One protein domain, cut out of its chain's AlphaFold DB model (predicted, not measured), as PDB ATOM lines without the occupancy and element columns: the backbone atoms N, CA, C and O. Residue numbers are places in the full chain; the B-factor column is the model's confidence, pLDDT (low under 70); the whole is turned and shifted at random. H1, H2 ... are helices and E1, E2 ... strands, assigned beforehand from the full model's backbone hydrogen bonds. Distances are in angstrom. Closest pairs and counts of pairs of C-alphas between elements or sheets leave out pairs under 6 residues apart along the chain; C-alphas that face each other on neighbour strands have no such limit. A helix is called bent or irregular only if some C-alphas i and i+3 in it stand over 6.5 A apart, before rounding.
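This is residues 14 to 39 and 134 to 246 of the 257 residues of an uncharacterized protein of Ruegeria litorea R37 (UniProt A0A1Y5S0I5). A twisted antiparallel sheet of four strands has helices H3 and H4 packed over one face, with H5 along its E1 side on that same face. After H5 the printed part leads away to H6, where residues 231 to 237 and 239 to 246 stand free and stick out. The 139 printed residues hold six named helices and four named strands, in the order H1 E1 H2 H3 E2 E3 H4 E4 H5 H6, with the sheet order E2, E3, E1, E4. The class is mixed, helices and strands; the whole is compact, with a radius of gyration of the C-alphas of 16.2 A and spans of 45 by 35 by 24 A.

H1, residues 15 to 18, begins at C-alpha 15 (126.282, 108.816, 161.501). E1, residues 26 to 33, is 23.1 A long, and H2 is residues 36 to 39. H3, residues 134 to 155, begins at C-alpha 134 (141.343, 121.030, 147.526) and is 31.9 A long. E2 is residues 159 to 162 and E3 residues 165 to 169. H4, residues 170 to 188, is 26.6 A long and irregular, with C-alphas 171 and 174 7.7 A apart, and has a kink of 28 degrees near residue 177. E4 is residues 194 to 196. H5, residues 209 to 225, is 24.2 A long. H6, residues 232 to 245, is 20.0 A long and ends at C-alpha 245 (101.040, 120.242, 149.779).

E2 and E3 form a hairpin, with N 160 and O 167 2.9 A apart. E3 and E1 are antiparallel, with N 31 and O 166 at 2.9 A, and E1 and E4 likewise, with N 32 and O 195 at 2.9 A. H3 and H4 on one face make two layers, helices over a sheet, at heights over the sheet of 9.9 A and 8.8 A. They touch, closest at the C-alphas of Ile 144 and Ala 183, 5.3 A, at a steep tilt of 45 degrees, opposite ways. E3, H4 and E4 form a split strand-helix-strand unit, E1 lying between its strands, with a right-handed crossover. H5, on the same face, lies only just over E1 and E4, with 3 C-alphas falling on each. H2 touches H3 at His 37 and Leu 137, their closest C-alphas, 6.1 A. H1 only grazes the sheet. H5 and H6 are apart. H3, H5 and H6 have every O i to N i+4 pair within hydrogen-bond range, H4 13 of 15; H1 and H2 are too short for such a pair.

The farthest C-alphas, of Gly 189 and Glu 232, are 47.1 A apart. Residues 40 to 133 are not printed, with 13.3 A between C-alphas 39 and 134. The link E4 to H5 is long. In this model pLDDT is under 70 at residues 199 to 207 and 223 to 229.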
ATOM      1  N   ASP A  14     125.986 112.981 164.149       89.81
ATOM      2  CA  ASP A  14     126.843 111.860 163.760       89.81
ATOM      3  C   ASP A  14     126.077 110.768 162.999       89.81
ATOM      4  O   ASP A  14     124.844 110.717 163.002       89.81
ATOM      5  N   SER A  15     126.827 109.884 162.340       86.94
ATOM      6  CA  SER A  15     126.282 108.816 161.501       86.94
ATOM      7  C   SER A  15     125.332 107.876 162.246       86.94
ATOM      8  O   SER A  15     124.364 107.410 161.653       86.94
ATOM      9  N   GLY A  16     125.529 107.652 163.550       87.31
ATOM     10  CA  GLY A  16     124.649 106.806 164.359       87.31
ATOM     11  C   GLY A  16     123.284 107.438 164.648       87.31
ATOM     12  O   GLY A  16     122.305 106.723 164.863       87.31
ATOM     13  N   TRP A  17     123.185 108.770 164.647       89.00
ATOM     14  CA  TRP A  17     121.891 109.460 164.647       89.00
ATOM     15  C   TRP A  17     121.307 109.580 163.245       89.00
ATOM     16  O   TRP A  17     120.093 109.452 163.093       89.00
ATOM     17  N   ARG A  18     122.141 109.788 162.218       91.25
ATOM     18  CA  ARG A  18     121.671 109.864 160.825       91.25
ATOM     19  C   ARG A  18     121.033 108.557 160.373       91.25
ATOM     20  O   ARG A  18     119.986 108.597 159.739       91.25
ATOM     21  N   SER A  19     121.574 107.416 160.800       87.31
ATOM     22  CA  SER A  19     121.003 106.093 160.522       87.31
ATOM     23  C   SER A  19     119.630 105.854 161.167       87.31
ATOM     24  O   SER A  19     118.989 104.852 160.878       87.31
ATOM     25  N   LYS A  20     119.184 106.734 162.076       86.00
ATOM     26  CA  LYS A  20     117.853 106.687 162.709       86.00
ATOM     27  C   LYS A  20     116.857 107.652 162.069       86.00
ATOM     28  O   LYS A  20     115.719 107.738 162.525       86.00
ATOM     29  N   ILE A  21     117.278 108.422 161.065       88.06
ATOM     30  CA  ILE A  21     116.359 109.237 160.275       88.06
ATOM     31  C   ILE A  21     115.399 108.292 159.549       88.06
ATOM     32  O   ILE A  21     115.789 107.221 159.094       88.06
ATOM     33  N   THR A  22     114.144 108.708 159.429       86.69
ATOM     34  CA  THR A  22     113.174 108.073 158.541       86.69
ATOM     35  C   THR A  22     112.721 109.072 157.485       86.69
ATOM     36  O   THR A  22     112.658 110.282 157.733       86.69
ATOM     37  N   ILE A  23     112.420 108.571 156.291       87.06
ATOM     38  CA  ILE A  23     111.818 109.341 155.198       87.06
ATOM     39  C   ILE A  23     110.481 108.677 154.893       87.06
ATOM     40  O   ILE A  23     110.445 107.495 154.580       87.06
ATOM     41  N   ASP A  24     109.377 109.409 155.046       81.69
ATOM     42  CA  ASP A  24     108.013 108.870 154.902       81.69
ATOM     43  C   ASP A  24     107.768 107.592 155.748       81.69
ATOM     44  O   ASP A  24     107.103 106.659 155.307       81.69
ATOM     45  N   ASN A  25     108.297 107.565 156.983       78.00
ATOM     46  CA  ASN A  25     108.304 106.422 157.919       78.00
ATOM     47  C   ASN A  25     109.121 105.196 157.476       78.00
ATOM     48  O   ASN A  25     109.096 104.175 158.156       78.00
ATOM     49  N   GLU A  26     109.879 105.293 156.390       84.19
ATOM     50  CA  GLU A  26     110.764 104.225 155.938       84.19
ATOM     51  C   GLU A  26     112.185 104.452 156.466       84.19
ATOM     52  O   GLU A  26     112.624 105.606 156.594       84.19
ATOM     53  N   PRO A  27     112.917 103.374 156.792       88.88
ATOM     54  CA  PRO A  27     114.296 103.486 157.229       88.88
ATOM     55  C   PRO A  27     115.180 103.972 156.081       88.88
ATOM     56  O   PRO A  27     114.933 103.700 154.902       88.88
ATOM     57  N   VAL A  28     116.245 104.677 156.445       90.88
ATOM     58  CA  VAL A  28     117.199 105.219 155.482       90.88
ATOM     59  C   VAL A  28     118.458 104.372 155.383       90.88
ATOM     60  O   VAL A  28     118.799 103.607 156.285       90.88
ATOM     61  N   ILE A  29     119.182 104.569 154.290       91.94
ATOM     62  CA  ILE A  29     120.555 104.112 154.108       91.94
ATOM     63  C   ILE A  29     121.423 105.292 153.671       91.94
ATOM     64  O   ILE A  29     120.969 106.142 152.906       91.94
ATOM     65  N   GLU A  30     122.657 105.350 154.173       94.56
ATOM     66  CA  GLU A  30     123.666 106.338 153.777       94.56
ATOM     67  C   GLU A  30     124.684 105.655 152.853       94.56
ATOM     68  O   GLU A  30     125.327 104.683 153.257       94.56
ATOM     69  N   ALA A  31     124.806 106.137 151.615       93.62
ATOM     70  CA  ALA A  31     125.839 105.731 150.663       93.62
ATOM     71  C   ALA A  31     126.910 106.826 150.570       93.62
ATOM     72  O   ALA A  31     126.569 108.006 150.560       93.62
ATOM     73  N   ASP A  32     128.181 106.451 150.503       93.62
ATOM     74  CA  ASP A  32     129.326 107.370 150.460       93.62
ATOM     75  C   ASP A  32     130.271 106.998 149.312       93.62
ATOM     76  O   ASP A  32     130.326 105.838 148.900       93.62
ATOM     77  N   PHE A  33     131.026 107.964 148.794       93.81
ATOM     78  CA  PHE A  33     132.087 107.688 147.829       93.81
ATOM     79  C   PHE A  33     133.360 107.213 148.538       93.81
ATOM     80  O   PHE A  33     133.848 107.813 149.500       93.81
ATOM     81  N   GLU A  34     133.988 106.163 148.017       92.06
ATOM     82  CA  GLU A  34     135.210 105.626 148.612       92.06
ATOM     83  C   GLU A  34     136.415 106.526 148.330       92.06
ATOM     84  O   GLU A  34     137.064 106.452 147.289       92.06
ATOM     85  N   GLY A  35     136.741 107.393 149.292       93.12
ATOM     86  CA  GLY A  35     137.913 108.259 149.187       93.12
ATOM     87  C   GLY A  35     137.826 109.224 148.005       93.12
ATOM     88  O   GLY A  35     138.838 109.450 147.346       93.12
ATOM     89  N   MET A  36     136.643 109.802 147.779       95.25
ATOM     90  CA  MET A  36     136.250 110.586 146.602       95.25
ATOM     91  C   MET A  36     137.360 111.444 145.975       95.25
ATOM     92  O   MET A  36     137.641 111.308 144.791       95.25
ATOM     93  N   HIS A  37     138.037 112.292 146.758       95.56
ATOM     94  CA  HIS A  37     139.108 113.158 146.248       95.56
ATOM     95  C   HIS A  37     140.291 112.371 145.661       95.56
ATOM     96  O   HIS A  37     140.831 112.758 144.635       95.56
ATOM     97  N   VAL A  38     140.698 111.266 146.292       96.88
ATOM     98  CA  VAL A  38     141.746 110.389 145.749       96.88
ATOM     99  C   VAL A  38     141.231 109.671 144.506       96.88
ATOM    100  O   VAL A  38     141.949 109.597 143.517       96.88
ATOM    101  N   ALA A  39     139.981 109.208 144.519       96.69
ATOM    102  CA  ALA A  39     139.372 108.543 143.371       96.69
ATOM    103  C   ALA A  39     139.293 109.464 142.133       96.69
ATOM    104  O   ALA A  39     139.591 109.024 141.025       96.69
ATOM    105  N   GLY A 134     142.519 121.222 146.681       88.88
ATOM    106  CA  GLY A 134     141.343 121.030 147.526       88.88
ATOM    107  C   GLY A 134     140.085 121.731 147.032       88.88
ATOM    108  O   GLY A 134     139.024 121.122 146.960       88.88
ATOM    109  N   ILE A 135     140.202 123.005 146.651       91.38
ATOM    110  CA  ILE A 135     139.056 123.795 146.179       91.38
ATOM    111  C   ILE A 135     138.532 123.259 144.841       91.38
ATOM    112  O   ILE A 135     137.319 123.227 144.631       91.38
ATOM    113  N   ARG A 136     139.429 122.819 143.949       93.81
ATOM    114  CA  ARG A 136     139.070 122.246 142.647       93.81
ATOM    115  C   ARG A 136     138.323 120.925 142.816       93.81
ATOM    116  O   ARG A 136     137.248 120.768 142.246       93.81
ATOM    117  N   LEU A 137     138.841 120.033 143.658       95.06
ATOM    118  CA  LEU A 137     138.201 118.749 143.952       95.06
ATOM    119  C   LEU A 137     136.847 118.943 144.650       95.06
ATOM    120  O   LEU A 137     135.863 118.329 144.255       95.06
ATOM    121  N   MET A 138     136.742 119.885 145.596       93.44
ATOM    122  CA  MET A 138     135.462 120.241 146.231       93.44
ATOM    123  C   MET A 138     134.426 120.794 145.241       93.44
ATOM    124  O   MET A 138     133.221 120.627 145.444       93.44
ATOM    125  N   ARG A 139     134.871 121.474 144.177       94.50
ATOM    126  CA  ARG A 139     133.979 121.926 143.106       94.50
ATOM    127  C   ARG A 139     133.425 120.731 142.326       94.50
ATOM    128  O   ARG A 139     132.220 120.700 142.121       94.50
ATOM    129  N   GLN A 140     134.272 119.779 141.925       95.25
ATOM    130  CA  GLN A 140     133.831 118.564 141.221       95.25
ATOM    131  C   GLN A 140     132.896 117.715 142.094       95.25
ATOM    132  O   GLN A 140     131.850 117.286 141.625       95.25
ATOM    133  N   ASP A 141     133.219 117.561 143.381       95.00
ATOM    134  CA  ASP A 141     132.339 116.972 144.402       95.00
ATOM    135  C   ASP A 141     130.948 117.629 144.385       95.00
ATOM    136  O   ASP A 141     129.934 116.969 144.170       95.00
ATOM    137  N   SER A 142     130.902 118.963 144.452       94.88
ATOM    138  CA  SER A 142     129.638 119.713 144.428       94.88
ATOM    139  C   SER A 142     128.862 119.576 143.111       94.88
ATOM    140  O   SER A 142     127.631 119.641 143.113       94.88
ATOM    141  N   GLU A 143     129.558 119.413 141.986       96.38
ATOM    142  CA  GLU A 143     128.953 119.190 140.670       96.38
ATOM    143  C   GLU A 143     128.260 117.822 140.611       96.38
ATOM    144  O   GLU A 143     127.083 117.752 140.256       96.38
ATOM    145  N   ILE A 144     128.927 116.771 141.105       97.44
ATOM    146  CA  ILE A 144     128.348 115.429 141.267       97.44
ATOM    147  C   ILE A 144     127.119 115.488 142.181       97.44
ATOM    148  O   ILE A 144     126.042 115.016 141.808       97.44
ATOM    149  N   THR A 145     127.232 116.137 143.347       97.00
ATOM    150  CA  THR A 145     126.096 116.330 144.265       97.00
ATOM    151  C   THR A 145     124.928 117.035 143.582       97.00
ATOM    152  O   THR A 145     123.773 116.666 143.793       97.00
ATOM    153  N   SER A 146     125.199 118.041 142.743       96.88
ATOM    154  CA  SER A 146     124.151 118.767 142.027       96.88
ATOM    155  C   SER A 146     123.410 117.876 141.030       96.88
ATOM    156  O   SER A 146     122.189 117.998 140.923       96.88
ATOM    157  N   LEU A 147     124.109 117.001 140.301       98.06
ATOM    158  CA  LEU A 147     123.483 116.051 139.374       98.06
ATOM    159  C   LEU A 147     122.571 115.074 140.126       98.06
ATOM    160  O   LEU A 147     121.402 114.919 139.759       98.06
ATOM    161  N   ILE A 148     123.058 114.521 141.241       98.00
ATOM    162  CA  ILE A 148     122.288 113.622 142.111       98.00
ATOM    163  C   ILE A 148     121.036 114.334 142.643       98.00
ATOM    164  O   ILE A 148     119.917 113.845 142.479       98.00
ATOM    165  N   HIS A 149     121.183 115.532 143.218       97.12
ATOM    166  CA  HIS A 149     120.051 116.322 143.710       97.12
ATOM    167  C   HIS A 149     119.030 116.636 142.617       97.12
ATOM    168  O   HIS A 149     117.825 116.544 142.861       97.12
ATOM    169  N   ASN A 150     119.487 116.992 141.417       97.81
ATOM    170  CA  ASN A 150     118.605 117.304 140.298       97.81
ATOM    171  C   ASN A 150     117.779 116.089 139.867       97.81
ATOM    172  O   ASN A 150     116.588 116.248 139.591       97.81
ATOM    173  N   HIS A 151     118.375 114.895 139.828       98.31
ATOM    174  CA  HIS A 151     117.658 113.650 139.542       98.31
ATOM    175  C   HIS A 151     116.544 113.402 140.565       98.31
ATOM    176  O   HIS A 151     115.367 113.366 140.210       98.31
ATOM    177  N   PHE A 152     116.905 113.340 141.847       97.31
ATOM    178  CA  PHE A 152     115.979 113.016 142.937       97.31
ATOM    179  C   PHE A 152     114.887 114.079 143.142       97.31
ATOM    180  O   PHE A 152     113.727 113.766 143.420       97.31
ATOM    181  N   THR A 153     115.214 115.350 142.898       96.06
ATOM    182  CA  THR A 153     114.224 116.436 142.902       96.06
ATOM    183  C   THR A 153     113.199 116.263 141.780       96.06
ATOM    184  O   THR A 153     112.006 116.452 142.016       96.06
ATOM    185  N   LYS A 154     113.629 115.882 140.568       96.81
ATOM    186  CA  LYS A 154     112.723 115.649 139.428       96.81
ATOM    187  C   LYS A 154     111.809 114.444 139.647       96.81
ATOM    188  O   LYS A 154     110.662 114.480 139.210       96.81
ATOM    189  N   THR A 155     112.293 113.402 140.322       94.88
ATOM    190  CA  THR A 155     111.513 112.190 140.621       94.88
ATOM    191  C   THR A 155     110.668 112.310 141.892       94.88
ATOM    192  O   THR A 155     109.842 111.443 142.169       94.88
ATOM    193  N   GLY A 156     110.807 113.404 142.649       92.94
ATOM    194  CA  GLY A 156     110.024 113.654 143.862       92.94
ATOM    195  C   GLY A 156     110.415 112.765 145.046       92.94
ATOM    196  O   GLY A 156     109.608 112.581 145.965       92.94
ATOM    197  N   ILE A 157     111.637 112.227 145.023       93.44
ATOM    198  CA  ILE A 157     112.212 111.369 146.058       93.44
ATOM    199  C   ILE A 157     113.209 112.210 146.874       93.44
ATOM    200  O   ILE A 157     114.155 112.758 146.311       93.44
ATOM    201  N   PRO A 158     113.030 112.354 148.197       93.75
ATOM    202  CA  PRO A 158     113.985 113.079 149.028       93.75
ATOM    203  C   PRO A 158     115.338 112.362 149.109       93.75
ATOM    204  O   PRO A 158     115.397 111.180 149.438       93.75
ATOM    205  N   VAL A 159     116.421 113.109 148.894       96.12
ATOM    206  CA  VAL A 159     117.798 112.681 149.174       96.12
ATOM    207  C   VAL A 159     118.469 113.728 150.062       96.12
ATOM    208  O   VAL A 159     118.326 114.931 149.831       96.12
ATOM    209  N   LEU A 160     119.159 113.288 151.113       96.00
ATOM    210  CA  LEU A 160     119.831 114.173 152.062       96.00
ATOM    211  C   LEU A 160     121.347 114.037 151.892       96.00
ATOM    212  O   LEU A 160     121.927 113.040 152.312       96.00
ATOM    213  N   SER A 161     122.001 115.041 151.305       95.50
ATOM    214  CA  SER A 161     123.464 115.050 151.171       95.50
ATOM    215  C   SER A 161     124.167 115.448 152.474       95.50
ATOM    216  O   SER A 161     123.778 116.431 153.130       95.50
ATOM    217  N   VAL A 162     125.265 114.765 152.788       93.19
ATOM    218  CA  VAL A 162     126.247 115.101 153.823       93.19
ATOM    219  C   VAL A 162     127.629 115.090 153.173       93.19
ATOM    220  O   VAL A 162     128.314 114.078 153.157       93.19
ATOM    221  N   HIS A 163     128.046 116.241 152.641       88.69
ATOM    222  CA  HIS A 163     129.238 116.319 151.786       88.69
ATOM    223  C   HIS A 163     129.127 115.338 150.605       88.69
ATOM    224  O   HIS A 163     128.205 115.497 149.809       88.69
ATOM    225  N   ASP A 164     130.024 114.358 150.530       90.69
ATOM    226  CA  ASP A 164     130.123 113.315 149.515       90.69
ATOM    227  C   ASP A 164     129.266 112.067 149.803       90.69
ATOM    228  O   ASP A 164     129.220 111.166 148.965       90.69
ATOM    229  N   SER A 165     128.525 112.043 150.921       94.38
ATOM    230  CA  SER A 165     127.566 110.982 151.239       94.38
ATOM    231  C   SER A 165     126.105 111.409 151.052       94.38
ATOM    232  O   SER A 165     125.749 112.590 151.114       94.38
ATOM    233  N   TYR A 166     125.231 110.430 150.817       96.62
ATOM    234  CA  TYR A 166     123.830 110.621 150.449       96.62
ATOM    235  C   TYR A 166     122.935 109.657 151.217       96.62
ATOM    236  O   TYR A 166     123.128 108.443 151.185       96.62
ATOM    237  N   ILE A 167     121.925 110.211 151.882       96.12
ATOM    238  CA  ILE A 167     120.942 109.457 152.656       96.12
ATOM    239  C   ILE A 167     119.633 109.412 151.877       96.12
ATOM    240  O   ILE A 167     119.085 110.455 151.513       96.12
ATOM    241  N   VAL A 168     119.116 108.207 151.659       95.75
ATOM    242  CA  VAL A 168     117.848 107.968 150.964       95.75
ATOM    243  C   VAL A 168     117.041 106.906 151.701       95.75
ATOM    244  O   VAL A 168     117.596 106.087 152.432       95.75
ATOM    245  N   ASP A 169     115.727 106.902 151.503       91.62
ATOM    246  CA  ASP A 169     114.878 105.751 151.819       91.62
ATOM    247  C   ASP A 169     115.479 104.473 151.205       91.62
ATOM    248  O   ASP A 169     115.776 104.420 150.008       91.62
ATOM    249  N   CYS A 170     115.642 103.435 152.029       90.25
ATOM    250  CA  CYS A 170     116.278 102.174 151.653       90.25
ATOM    251  C   CYS A 170     115.672 101.502 150.403       90.25
ATOM    252  O   CYS A 170     116.378 100.778 149.700       90.25
ATOM    253  N   ARG A 171     114.399 101.768 150.073       88.31
ATOM    254  CA  ARG A 171     113.729 101.259 148.861       88.31
ATOM    255  C   ARG A 171     114.340 101.816 147.571       88.31
ATOM    256  O   ARG A 171     114.272 101.157 146.538       88.31
ATOM    257  N   HIS A 172     114.975 102.984 147.641       93.38
ATOM    258  CA  HIS A 172     115.593 103.678 146.511       93.38
ATOM    259  C   HIS A 172     117.118 103.507 146.450       93.38
ATOM    260  O   HIS A 172     117.773 104.150 145.634       93.38
ATOM    261  N   VAL A 173     117.713 102.619 147.258       91.56
ATOM    262  CA  VAL A 173     119.176 102.424 147.286       91.56
ATOM    263  C   VAL A 173     119.761 102.023 145.928       91.56
ATOM    264  O   VAL A 173     120.860 102.448 145.581       91.56
ATOM    265  N   GLY A 174     119.027 101.227 145.143       90.88
ATOM    266  CA  GLY A 174     119.452 100.826 143.801       90.88
ATOM    267  C   GLY A 174     119.468 101.998 142.819       90.88
ATOM    268  O   GLY A 174     120.409 102.135 142.046       90.88
ATOM    269  N   GLU A 175     118.464 102.873 142.901       95.38
ATOM    270  CA  GLU A 175     118.399 104.098 142.097       95.38
ATOM    271  C   GLU A 175     119.503 105.076 142.508       95.38
ATOM    272  O   GLU A 175     120.223 105.573 141.648       95.38
ATOM    273  N   LEU A 176     119.714 105.279 143.814       96.62
ATOM    274  CA  LEU A 176     120.805 106.115 144.324       96.62
ATOM    275  C   LEU A 176     122.162 105.625 143.825       96.62
ATOM    276  O   LEU A 176     122.956 106.429 143.346       96.62
ATOM    277  N   ARG A 177     122.401 104.310 143.883       95.12
ATOM    278  CA  ARG A 177     123.628 103.691 143.377       95.12
ATOM    279  C   ARG A 177     123.872 104.046 141.912       95.12
ATOM    280  O   ARG A 177     124.971 104.470 141.575       95.12
ATOM    281  N   GLN A 178     122.865 103.867 141.060       96.50
ATOM    282  CA  GLN A 178     123.005 104.140 139.631       96.50
ATOM    283  C   GLN A 178     123.259 105.628 139.372       96.50
ATOM    284  O   GLN A 178     124.200 105.976 138.673       96.50
ATOM    285  N   VAL A 179     122.487 106.505 140.015       98.06
ATOM    286  CA  VAL A 179     122.609 107.960 139.842       98.06
ATOM    287  C   VAL A 179     123.964 108.474 140.334       98.06
ATOM    288  O   VAL A 179     124.532 109.371 139.718       98.06
ATOM    289  N   MET A 180     124.510 107.915 141.417       97.88
ATOM    290  CA  MET A 180     125.857 108.243 141.892       97.88
ATOM    291  C   MET A 180     126.940 107.814 140.894       97.88
ATOM    292  O   MET A 180     127.857 108.595 140.643       97.88
ATOM    293  N   LEU A 181     126.828 106.612 140.309       97.25
ATOM    294  CA  LEU A 181     127.750 106.138 139.269       97.25
ATOM    295  C   LEU A 181     127.706 107.065 138.054       97.25
ATOM    296  O   LEU A 181     128.742 107.626 137.700       97.25
ATOM    297  N   ASP A 182     126.510 107.303 137.511       98.25
ATOM    298  CA  ASP A 182     126.290 108.127 136.319       98.25
ATOM    299  C   ASP A 182     126.794 109.564 136.530       98.25
ATOM    300  O   ASP A 182     127.548 110.094 135.716       98.25
ATOM    301  N   ALA A 183     126.445 110.187 137.663       98.25
ATOM    302  CA  ALA A 183     126.879 111.547 137.985       98.25
ATOM    303  C   ALA A 183     128.403 111.647 138.137       98.25
ATOM    304  O   ALA A 183     129.018 112.626 137.713       98.25
ATOM    305  N   SER A 184     129.024 110.642 138.754       97.88
ATOM    306  CA  SER A 184     130.474 110.617 138.924       97.88
ATOM    307  C   SER A 184     131.212 110.387 137.602       97.88
ATOM    308  O   SER A 184     132.248 111.015 137.369       97.88
ATOM    309  N   GLU A 185     130.647 109.579 136.703       97.94
ATOM    310  CA  GLU A 185     131.162 109.367 135.353       97.94
ATOM    311  C   GLU A 185     131.051 110.625 134.496       97.94
ATOM    312  O   GLU A 185     132.023 110.997 133.843       97.94
ATOM    313  N   GLU A 186     129.928 111.339 134.573       98.25
ATOM    314  CA  GLU A 186     129.730 112.601 133.854       98.25
ATOM    315  C   GLU A 186     130.788 113.654 134.228       98.25
ATOM    316  O   GLU A 186     131.315 114.344 133.357       98.25
ATOM    317  N   VAL A 187     131.143 113.754 135.513       97.62
ATOM    318  CA  VAL A 187     132.062 114.794 136.013       97.62
ATOM    319  C   VAL A 187     133.534 114.381 135.948       97.62
ATOM    320  O   VAL A 187     134.406 115.231 135.759       97.62
ATOM    321  N   THR A 188     133.841 113.096 136.141       96.62
ATOM    322  CA  THR A 188     135.231 112.612 136.260       96.62
ATOM    323  C   THR A 188     135.691 111.763 135.076       96.62
ATOM    324  O   THR A 188     136.858 111.382 135.010       96.62
ATOM    325  N   GLY A 189     134.790 111.459 134.138       96.31
ATOM    326  CA  GLY A 189     135.041 110.567 133.009       96.31
ATOM    327  C   GLY A 189     135.045 109.080 133.374       96.31
ATOM    328  O   GLY A 189     135.355 108.259 132.513       96.31
ATOM    329  N   ARG A 190     134.749 108.718 134.633       94.69
ATOM    330  CA  ARG A 190     134.565 107.325 135.069       94.69
ATOM    331  C   ARG A 190     133.642 107.199 136.283       94.69
ATOM    332  O   ARG A 190     133.600 108.113 137.104       94.69
ATOM    333  N   PRO A 191     132.982 106.050 136.470       95.69
ATOM    334  CA  PRO A 191     132.260 105.781 137.704       95.69
ATOM    335  C   PRO A 191     133.220 105.667 138.897       95.69
ATOM    336  O   PRO A 191     134.229 104.958 138.842       95.69
ATOM    337  N   LEU A 192     132.894 106.341 140.000       95.44
ATOM    338  CA  LEU A 192     133.618 106.222 141.266       95.44
ATOM    339  C   LEU A 192     133.012 105.120 142.145       95.44
ATOM    340  O   LEU A 192     131.802 104.889 142.151       95.44
ATOM    341  N   ARG A 193     133.863 104.449 142.931       92.06
ATOM    342  CA  ARG A 193     133.424 103.418 143.883       92.06
ATOM    343  C   ARG A 193     132.646 104.030 145.042       92.06
ATOM    344  O   ARG A 193     132.918 105.150 145.477       92.06
ATOM    345  N   MET A 194     131.706 103.251 145.563       90.25
ATOM    346  CA  MET A 194     130.846 103.643 146.671       90.25
ATOM    347  C   MET A 194     130.854 102.579 147.754       90.25
ATOM    348  O   MET A 194     130.915 101.384 147.451       90.25
ATOM    349  N   SER A 195     130.648 103.022 148.982       89.38
ATOM    350  CA  SER A 195     130.386 102.173 150.129       89.38
ATOM    351  C   SER A 195     129.058 102.542 150.790       89.38
ATOM    352  O   SER A 195     128.441 103.567 150.492       89.38
ATOM    353  N   TYR A 196     128.583 101.668 151.676       88.06
ATOM    354  CA  TYR A 196     127.337 101.867 152.413       88.06
ATOM    355  C   TYR A 196     127.614 101.850 153.903       88.06
ATOM    356  O   TYR A 196     128.324 100.975 154.405       88.06
ATOM    357  N   ASN A 197     126.998 102.781 154.626       81.56
ATOM    358  CA  ASN A 197     127.050 102.771 156.075       81.56
ATOM    359  C   ASN A 197     126.096 101.702 156.616       81.56
ATOM    360  O   ASN A 197     124.880 101.892 156.649       81.56
ATOM    361  N   ILE A 198     126.664 100.571 157.027       75.81
ATOM    362  CA  ILE A 198     125.942  99.481 157.680       75.81
ATOM    363  C   ILE A 198     126.363  99.460 159.155       75.81
ATOM    364  O   ILE A 198     127.539  99.221 159.442       75.81
ATOM    365  N   PRO A 199     125.437  99.673 160.113       68.50
ATOM    366  CA  PRO A 199     125.751  99.614 161.536       68.50
ATOM    367  C   PRO A 199     126.479  98.320 161.919       68.50
ATOM    368  O   PRO A 199     126.038  97.220 161.600       68.50
ATOM    369  N   GLY A 200     127.605  98.458 162.623       63.12
ATOM    370  CA  GLY A 200     128.434  97.326 163.049       63.12
ATOM    371  C   GLY A 200     129.451  96.836 162.011       63.12
ATOM    372  O   GLY A 200     130.277  95.994 162.357       63.12
ATOM    373  N   ARG A 201     129.445  97.383 160.788       62.72
ATOM    374  CA  ARG A 201     130.499  97.189 159.785       62.72
ATOM    375  C   ARG A 201     131.387  98.419 159.652       62.72
ATOM    376  O   ARG A 201     131.012  99.530 160.023       62.72
ATOM    377  N   GLU A 202     132.591  98.211 159.131       63.34
ATOM    378  CA  GLU A 202     133.468  99.322 158.775       63.34
ATOM    379  C   GLU A 202     133.065  99.891 157.406       63.34
ATOM    380  O   GLU A 202     132.812  99.139 156.472       63.34
ATOM    381  N   GLU A 203     133.029 101.225 157.279       56.91
ATOM    382  CA  GLU A 203     132.561 101.981 156.092       56.91
ATOM    383  C   GLU A 203     133.314 101.675 154.780       56.91
ATOM    384  O   GLU A 203     132.985 102.233 153.742       56.91
ATOM    385  N   PHE A 204     134.363 100.860 154.820       57.09
ATOM    386  CA  PHE A 204     135.278 100.581 153.708       57.09
ATOM    387  C   PHE A 204     135.478  99.080 153.467       57.09
ATOM    388  O   PHE A 204     136.344  98.689 152.686       57.09
ATOM    389  N   GLU A 205     134.719  98.229 154.156       58.94
ATOM    390  CA  GLU A 205     134.593  96.834 153.752       58.94
ATOM    391  C   GLU A 205     133.666  96.755 152.543       58.94
ATOM    392  O   GLU A 205     132.552  97.280 152.594       58.94
ATOM    393  N   ASP A 206     134.087  96.042 151.495       61.62
ATOM    394  CA  ASP A 206     133.221  95.772 150.352       61.62
ATOM    395  C   ASP A 206     131.900  95.156 150.844       61.62
ATOM    396  O   ASP A 206     131.859  94.121 151.531       61.62
ATOM    397  N   VAL A 207     130.799  95.828 150.516       63.09
ATOM    398  CA  VAL A 207     129.449  95.343 150.781       63.09
ATOM    399  C   VAL A 207     128.939  94.710 149.496       63.09
ATOM    400  O   VAL A 207     128.541  95.408 148.560       63.09
ATOM    401  N   ASP A 208     128.943  93.379 149.451       76.44
ATOM    402  CA  ASP A 208     128.320  92.665 148.344       76.44
ATOM    403  C   ASP A 208     126.798  92.893 148.312       76.44
ATOM    404  O   ASP A 208     126.158  93.308 149.287       76.44
ATOM    405  N   GLU A 209     126.198  92.626 147.155       78.19
ATOM    406  CA  GLU A 209     124.774  92.866 146.931       78.19
ATOM    407  C   GLU A 209     123.870  92.033 147.858       78.19
ATOM    408  O   GLU A 209     122.789  92.486 148.232       78.19
ATOM    409  N   GLY A 210     124.303  90.837 148.261       78.44
ATOM    410  CA  GLY A 210     123.573  89.969 149.183       78.44
ATOM    411  C   GLY A 210     123.534  90.537 150.601       78.44
ATOM    412  O   GLY A 210     122.467  90.575 151.216       78.44
ATOM    413  N   VAL A 211     124.665  91.040 151.099       80.44
ATOM    414  CA  VAL A 211     124.760  91.716 152.401       80.44
ATOM    415  C   VAL A 211     123.922  92.988 152.406       80.44
ATOM    416  O   VAL A 211     123.162  93.203 153.350       80.44
ATOM    417  N   LEU A 212     123.995  93.798 151.344       81.38
ATOM    418  CA  LEU A 212     123.177  95.004 151.220       81.38
ATOM    419  C   LEU A 212     121.679  94.667 151.216       81.38
ATOM    420  O   LEU A 212     120.913  95.274 151.962       81.38
ATOM    421  N   LYS A 213     121.258  93.667 150.431       81.19
ATOM    422  CA  LYS A 213     119.860  93.201 150.393       81.19
ATOM    423  C   LYS A 213     119.386  92.726 151.758       81.19
ATOM    424  O   LYS A 213     118.293  93.098 152.181       81.19
ATOM    425  N   LYS A 214     120.207  91.936 152.455       83.25
ATOM    426  CA  LYS A 214     119.910  91.485 153.816       83.25
ATOM    427  C   LYS A 214     119.776  92.672 154.767       83.25
ATOM    428  O   LYS A 214     118.805  92.740 155.502       83.25
ATOM    429  N   HIS A 215     120.693  93.632 154.711       83.50
ATOM    430  CA  HIS A 215     120.638  94.807 155.572       83.50
ATOM    431  C   HIS A 215     119.384  95.658 155.326       83.50
ATOM    432  O   HIS A 215     118.705  96.030 156.276       83.50
ATOM    433  N   VAL A 216     119.031  95.908 154.061       80.38
ATOM    434  CA  VAL A 216     117.789  96.609 153.696       80.38
ATOM    435  C   VAL A 216     116.562  95.842 154.194       80.38
ATOM    436  O   VAL A 216     115.629  96.447 154.718       80.38
ATOM    437  N   HIS A 217     116.559  94.513 154.070       78.62
ATOM    438  CA  HIS A 217     115.496  93.671 154.613       78.62
ATOM    439  C   HIS A 217     115.385  93.802 156.142       78.62
ATOM    440  O   HIS A 217     114.296  94.054 156.655       78.62
ATOM    441  N   ASP A 218     116.507  93.701 156.855       82.06
ATOM    442  CA  ASP A 218     116.566  93.791 158.316       82.06
ATOM    443  C   ASP A 218     116.128  95.179 158.817       82.06
ATOM    444  O   ASP A 218     115.379  95.271 159.788       82.06
ATOM    445  N   LEU A 219     116.518  96.260 158.127       80.06
ATOM    446  CA  LEU A 219     116.068  97.625 158.428       80.06
ATOM    447  C   LEU A 219     114.549  97.758 158.327       80.06
ATOM    448  O   LEU A 219     113.913  98.307 159.226       80.06
ATOM    449  N   ARG A 220     113.961  97.246 157.241       75.81
ATOM    450  CA  ARG A 220     112.507  97.290 157.042       75.81
ATOM    451  C   ARG A 220     111.789  96.504 158.128       75.81
ATOM    452  O   ARG A 220     110.829  97.004 158.704       75.81
ATOM    453  N   TRP A 221     112.279  95.309 158.443       72.44
ATOM    454  CA  TRP A 221     111.691  94.472 159.484       72.44
ATOM    455  C   TRP A 221     111.762  95.133 160.866       72.44
ATOM    456  O   TRP A 221     110.758  95.193 161.570       72.44
ATOM    457  N   ALA A 222     112.904  95.734 161.211       71.88
ATOM    458  CA  ALA A 222     113.092  96.436 162.479       71.88
ATOM    459  C   ALA A 222     112.139  97.629 162.665       71.88
ATOM    460  O   ALA A 222     111.766  97.932 163.798       71.88
ATOM    461  N   VAL A 223     111.744  98.306 161.581       68.19
ATOM    462  CA  VAL A 223     110.747  99.389 161.631       68.19
ATOM    463  C   VAL A 223     109.336  98.843 161.847       68.19
ATOM    464  O   VAL A 223     108.580  99.440 162.605       68.19
ATOM    465  N   TYR A 224     108.979  97.706 161.241       67.00
ATOM    466  CA  TYR A 224     107.658  97.100 161.441       67.00
ATOM    467  C   TYR A 224     107.503  96.404 162.804       67.00
ATOM    468  O   TYR A 224     106.389  96.340 163.317       67.00
ATOM    469  N   GLU A 225     108.587  95.895 163.401       63.12
ATOM    470  CA  GLU A 225     108.558  95.277 164.738       63.12
ATOM    471  C   GLU A 225     108.608  96.293 165.886       63.12
ATOM    472  O   GLU A 225     108.106  96.020 166.976       63.12
ATOM    473  N   ASN A 226     109.213  97.463 165.672       60.12
ATOM    474  CA  ASN A 226     109.250  98.511 166.683       60.12
ATOM    475  C   ASN A 226     108.013  99.406 166.566       60.12
ATOM    476  O   ASN A 226     107.945 100.264 165.688       60.12
ATOM    477  N   GLU A 227     107.084  99.302 167.520       56.38
ATOM    478  CA  GLU A 227     106.040 100.310 167.761       56.38
ATOM    479  C   GLU A 227     106.661 101.618 168.299       56.38
ATOM    480  O   GLU A 227     106.449 102.035 169.439       56.38
ATOM    481  N   GLN A 228     107.492 102.287 167.498       60.91
ATOM    482  CA  GLN A 228     107.973 103.621 167.827       60.91
ATOM    483  C   GLN A 228     106.932 104.644 167.390       60.91
ATOM    484  O   GLN A 228     106.786 104.965 166.213       60.91
ATOM    485  N   ASN A 229     106.211 105.181 168.373       64.75
ATOM    486  CA  ASN A 229     105.325 106.313 168.150       64.75
ATOM    487  C   ASN A 229     106.137 107.523 167.685       64.75
ATOM    488  O   ASN A 229     107.136 107.900 168.305       64.75
ATOM    489  N   ALA A 230     105.685 108.159 166.606       71.38
ATOM    490  CA  ALA A 230     106.293 109.391 166.146       71.38
ATOM    491  C   ALA A 230     106.215 110.466 167.239       71.38
ATOM    492  O   ALA A 230     105.193 110.623 167.909       71.38
ATOM    493  N   CYS A 231     107.294 111.230 167.418       75.38
ATOM    494  CA  CYS A 231     107.290 112.304 168.403       75.38
ATOM    495  C   CYS A 231     106.297 113.408 168.007       75.38
ATOM    496  O   CYS A 231     106.074 113.668 166.821       75.38
ATOM    497  N   GLU A 232     105.746 114.111 168.999       78.94
ATOM    498  CA  GLU A 232     104.745 115.164 168.781       78.94
ATOM    499  C   GLU A 232     105.211 116.210 167.754       78.94
ATOM    500  O   GLU A 232     104.474 116.578 166.838       78.94
ATOM    501  N   GLY A 233     106.481 116.623 167.832       79.94
ATOM    502  CA  GLY A 233     107.059 117.577 166.889       79.94
ATOM    503  C   GLY A 233     107.118 117.068 165.442       79.94
ATOM    504  O   GLY A 233     106.975 117.864 164.516       79.94
ATOM    505  N   TYR A 234     107.320 115.763 165.219       78.88
ATOM    506  CA  TYR A 234     107.232 115.179 163.876       78.88
ATOM    507  C   TYR A 234     105.795 115.220 163.365       78.88
ATOM    508  O   TYR A 234     105.568 115.710 162.260       78.88
ATOM    509  N   VAL A 235     104.832 114.785 164.184       81.62
ATOM    510  CA  VAL A 235     103.407 114.765 163.818       81.62
ATOM    511  C   VAL A 235     102.928 116.164 163.430       81.62
ATOM    512  O   VAL A 235     102.310 116.339 162.382       81.62
ATOM    513  N   GLN A 236     103.289 117.191 164.204       84.00
ATOM    514  CA  GLN A 236     102.944 118.580 163.885       84.00
ATOM    515  C   GLN A 236     103.522 119.037 162.535       84.00
ATOM    516  O   GLN A 236     102.802 119.626 161.727       84.00
ATOM    517  N   ARG A 237     104.804 118.749 162.258       85.00
ATOM    518  CA  ARG A 237     105.436 119.090 160.968       85.00
ATOM    519  C   ARG A 237     104.810 118.328 159.804       85.00
ATOM    520  O   ARG A 237     104.633 118.908 158.734       85.00
ATOM    521  N   LEU A 238     104.459 117.061 160.015       82.38
ATOM    522  CA  LEU A 238     103.801 116.233 159.015       82.38
ATOM    523  C   LEU A 238     102.426 116.804 158.652       82.38
ATOM    524  O   LEU A 238     102.170 117.064 157.479       82.38
ATOM    525  N   LEU A 239     101.584 117.107 159.643       85.12
ATOM    526  CA  LEU A 239     100.267 117.709 159.413       85.12
ATOM    527  C   LEU A 239     100.373 119.064 158.692       85.12
ATOM    528  O   LEU A 239      99.618 119.336 157.757       85.12
ATOM    529  N   GLN A 240     101.346 119.905 159.067       86.94
ATOM    530  CA  GLN A 240     101.620 121.165 158.363       86.94
ATOM    531  C   GLN A 240     102.035 120.933 156.903       86.94
ATOM    532  O   GLN A 240     101.568 121.642 156.009       86.94
ATOM    533  N   PHE A 241     102.889 119.939 156.644       85.06
ATOM    534  CA  PHE A 241     103.304 119.566 155.296       85.06
ATOM    535  C   PHE A 241     102.125 119.064 154.454       85.06
ATOM    536  O   PHE A 241     101.950 119.529 153.324       85.06
ATOM    537  N   GLN A 242     101.289 118.175 155.001       87.56
ATOM    538  CA  GLN A 242     100.102 117.645 154.324       87.56
ATOM    539  C   GLN A 242      99.110 118.771 154.005       87.56
ATOM    540  O   GLN A 242      98.637 118.867 152.876       87.56
ATOM    541  N   LYS A 243      98.877 119.696 154.948       89.88
ATOM    542  CA  LYS A 243      98.035 120.883 154.726       89.88
ATOM    543  C   LYS A 243      98.590 121.805 153.636       89.88
ATOM    544  O   LYS A 243      97.820 122.366 152.864       89.88
ATOM    545  N   ARG A 244      99.916 121.974 153.568       90.62
ATOM    546  CA  ARG A 244     100.579 122.841 152.578       90.62
ATOM    547  C   ARG A 244     100.606 122.235 151.174       90.62
ATOM    548  O   ARG A 244     100.545 122.980 150.205       90.62
ATOM    549  N   THR A 245     100.768 120.919 151.062       86.94
ATOM    550  CA  THR A 245     101.040 120.242 149.779       86.94
ATOM    551  C   THR A 245      99.869 119.427 149.243       86.94
ATOM    552  O   THR A 245      99.884 119.047 148.077       86.94
ATOM    553  N   GLY A 246      98.881 119.100 150.079       85.25
ATOM    554  CA  GLY A 246      97.810 118.154 149.754       85.25
ATOM    555  C   GLY A 246      98.264 116.688 149.677       85.25
ATOM    556  O   GLY A 246      97.423 115.797 149.561       85.25
TER     557      GLY A 246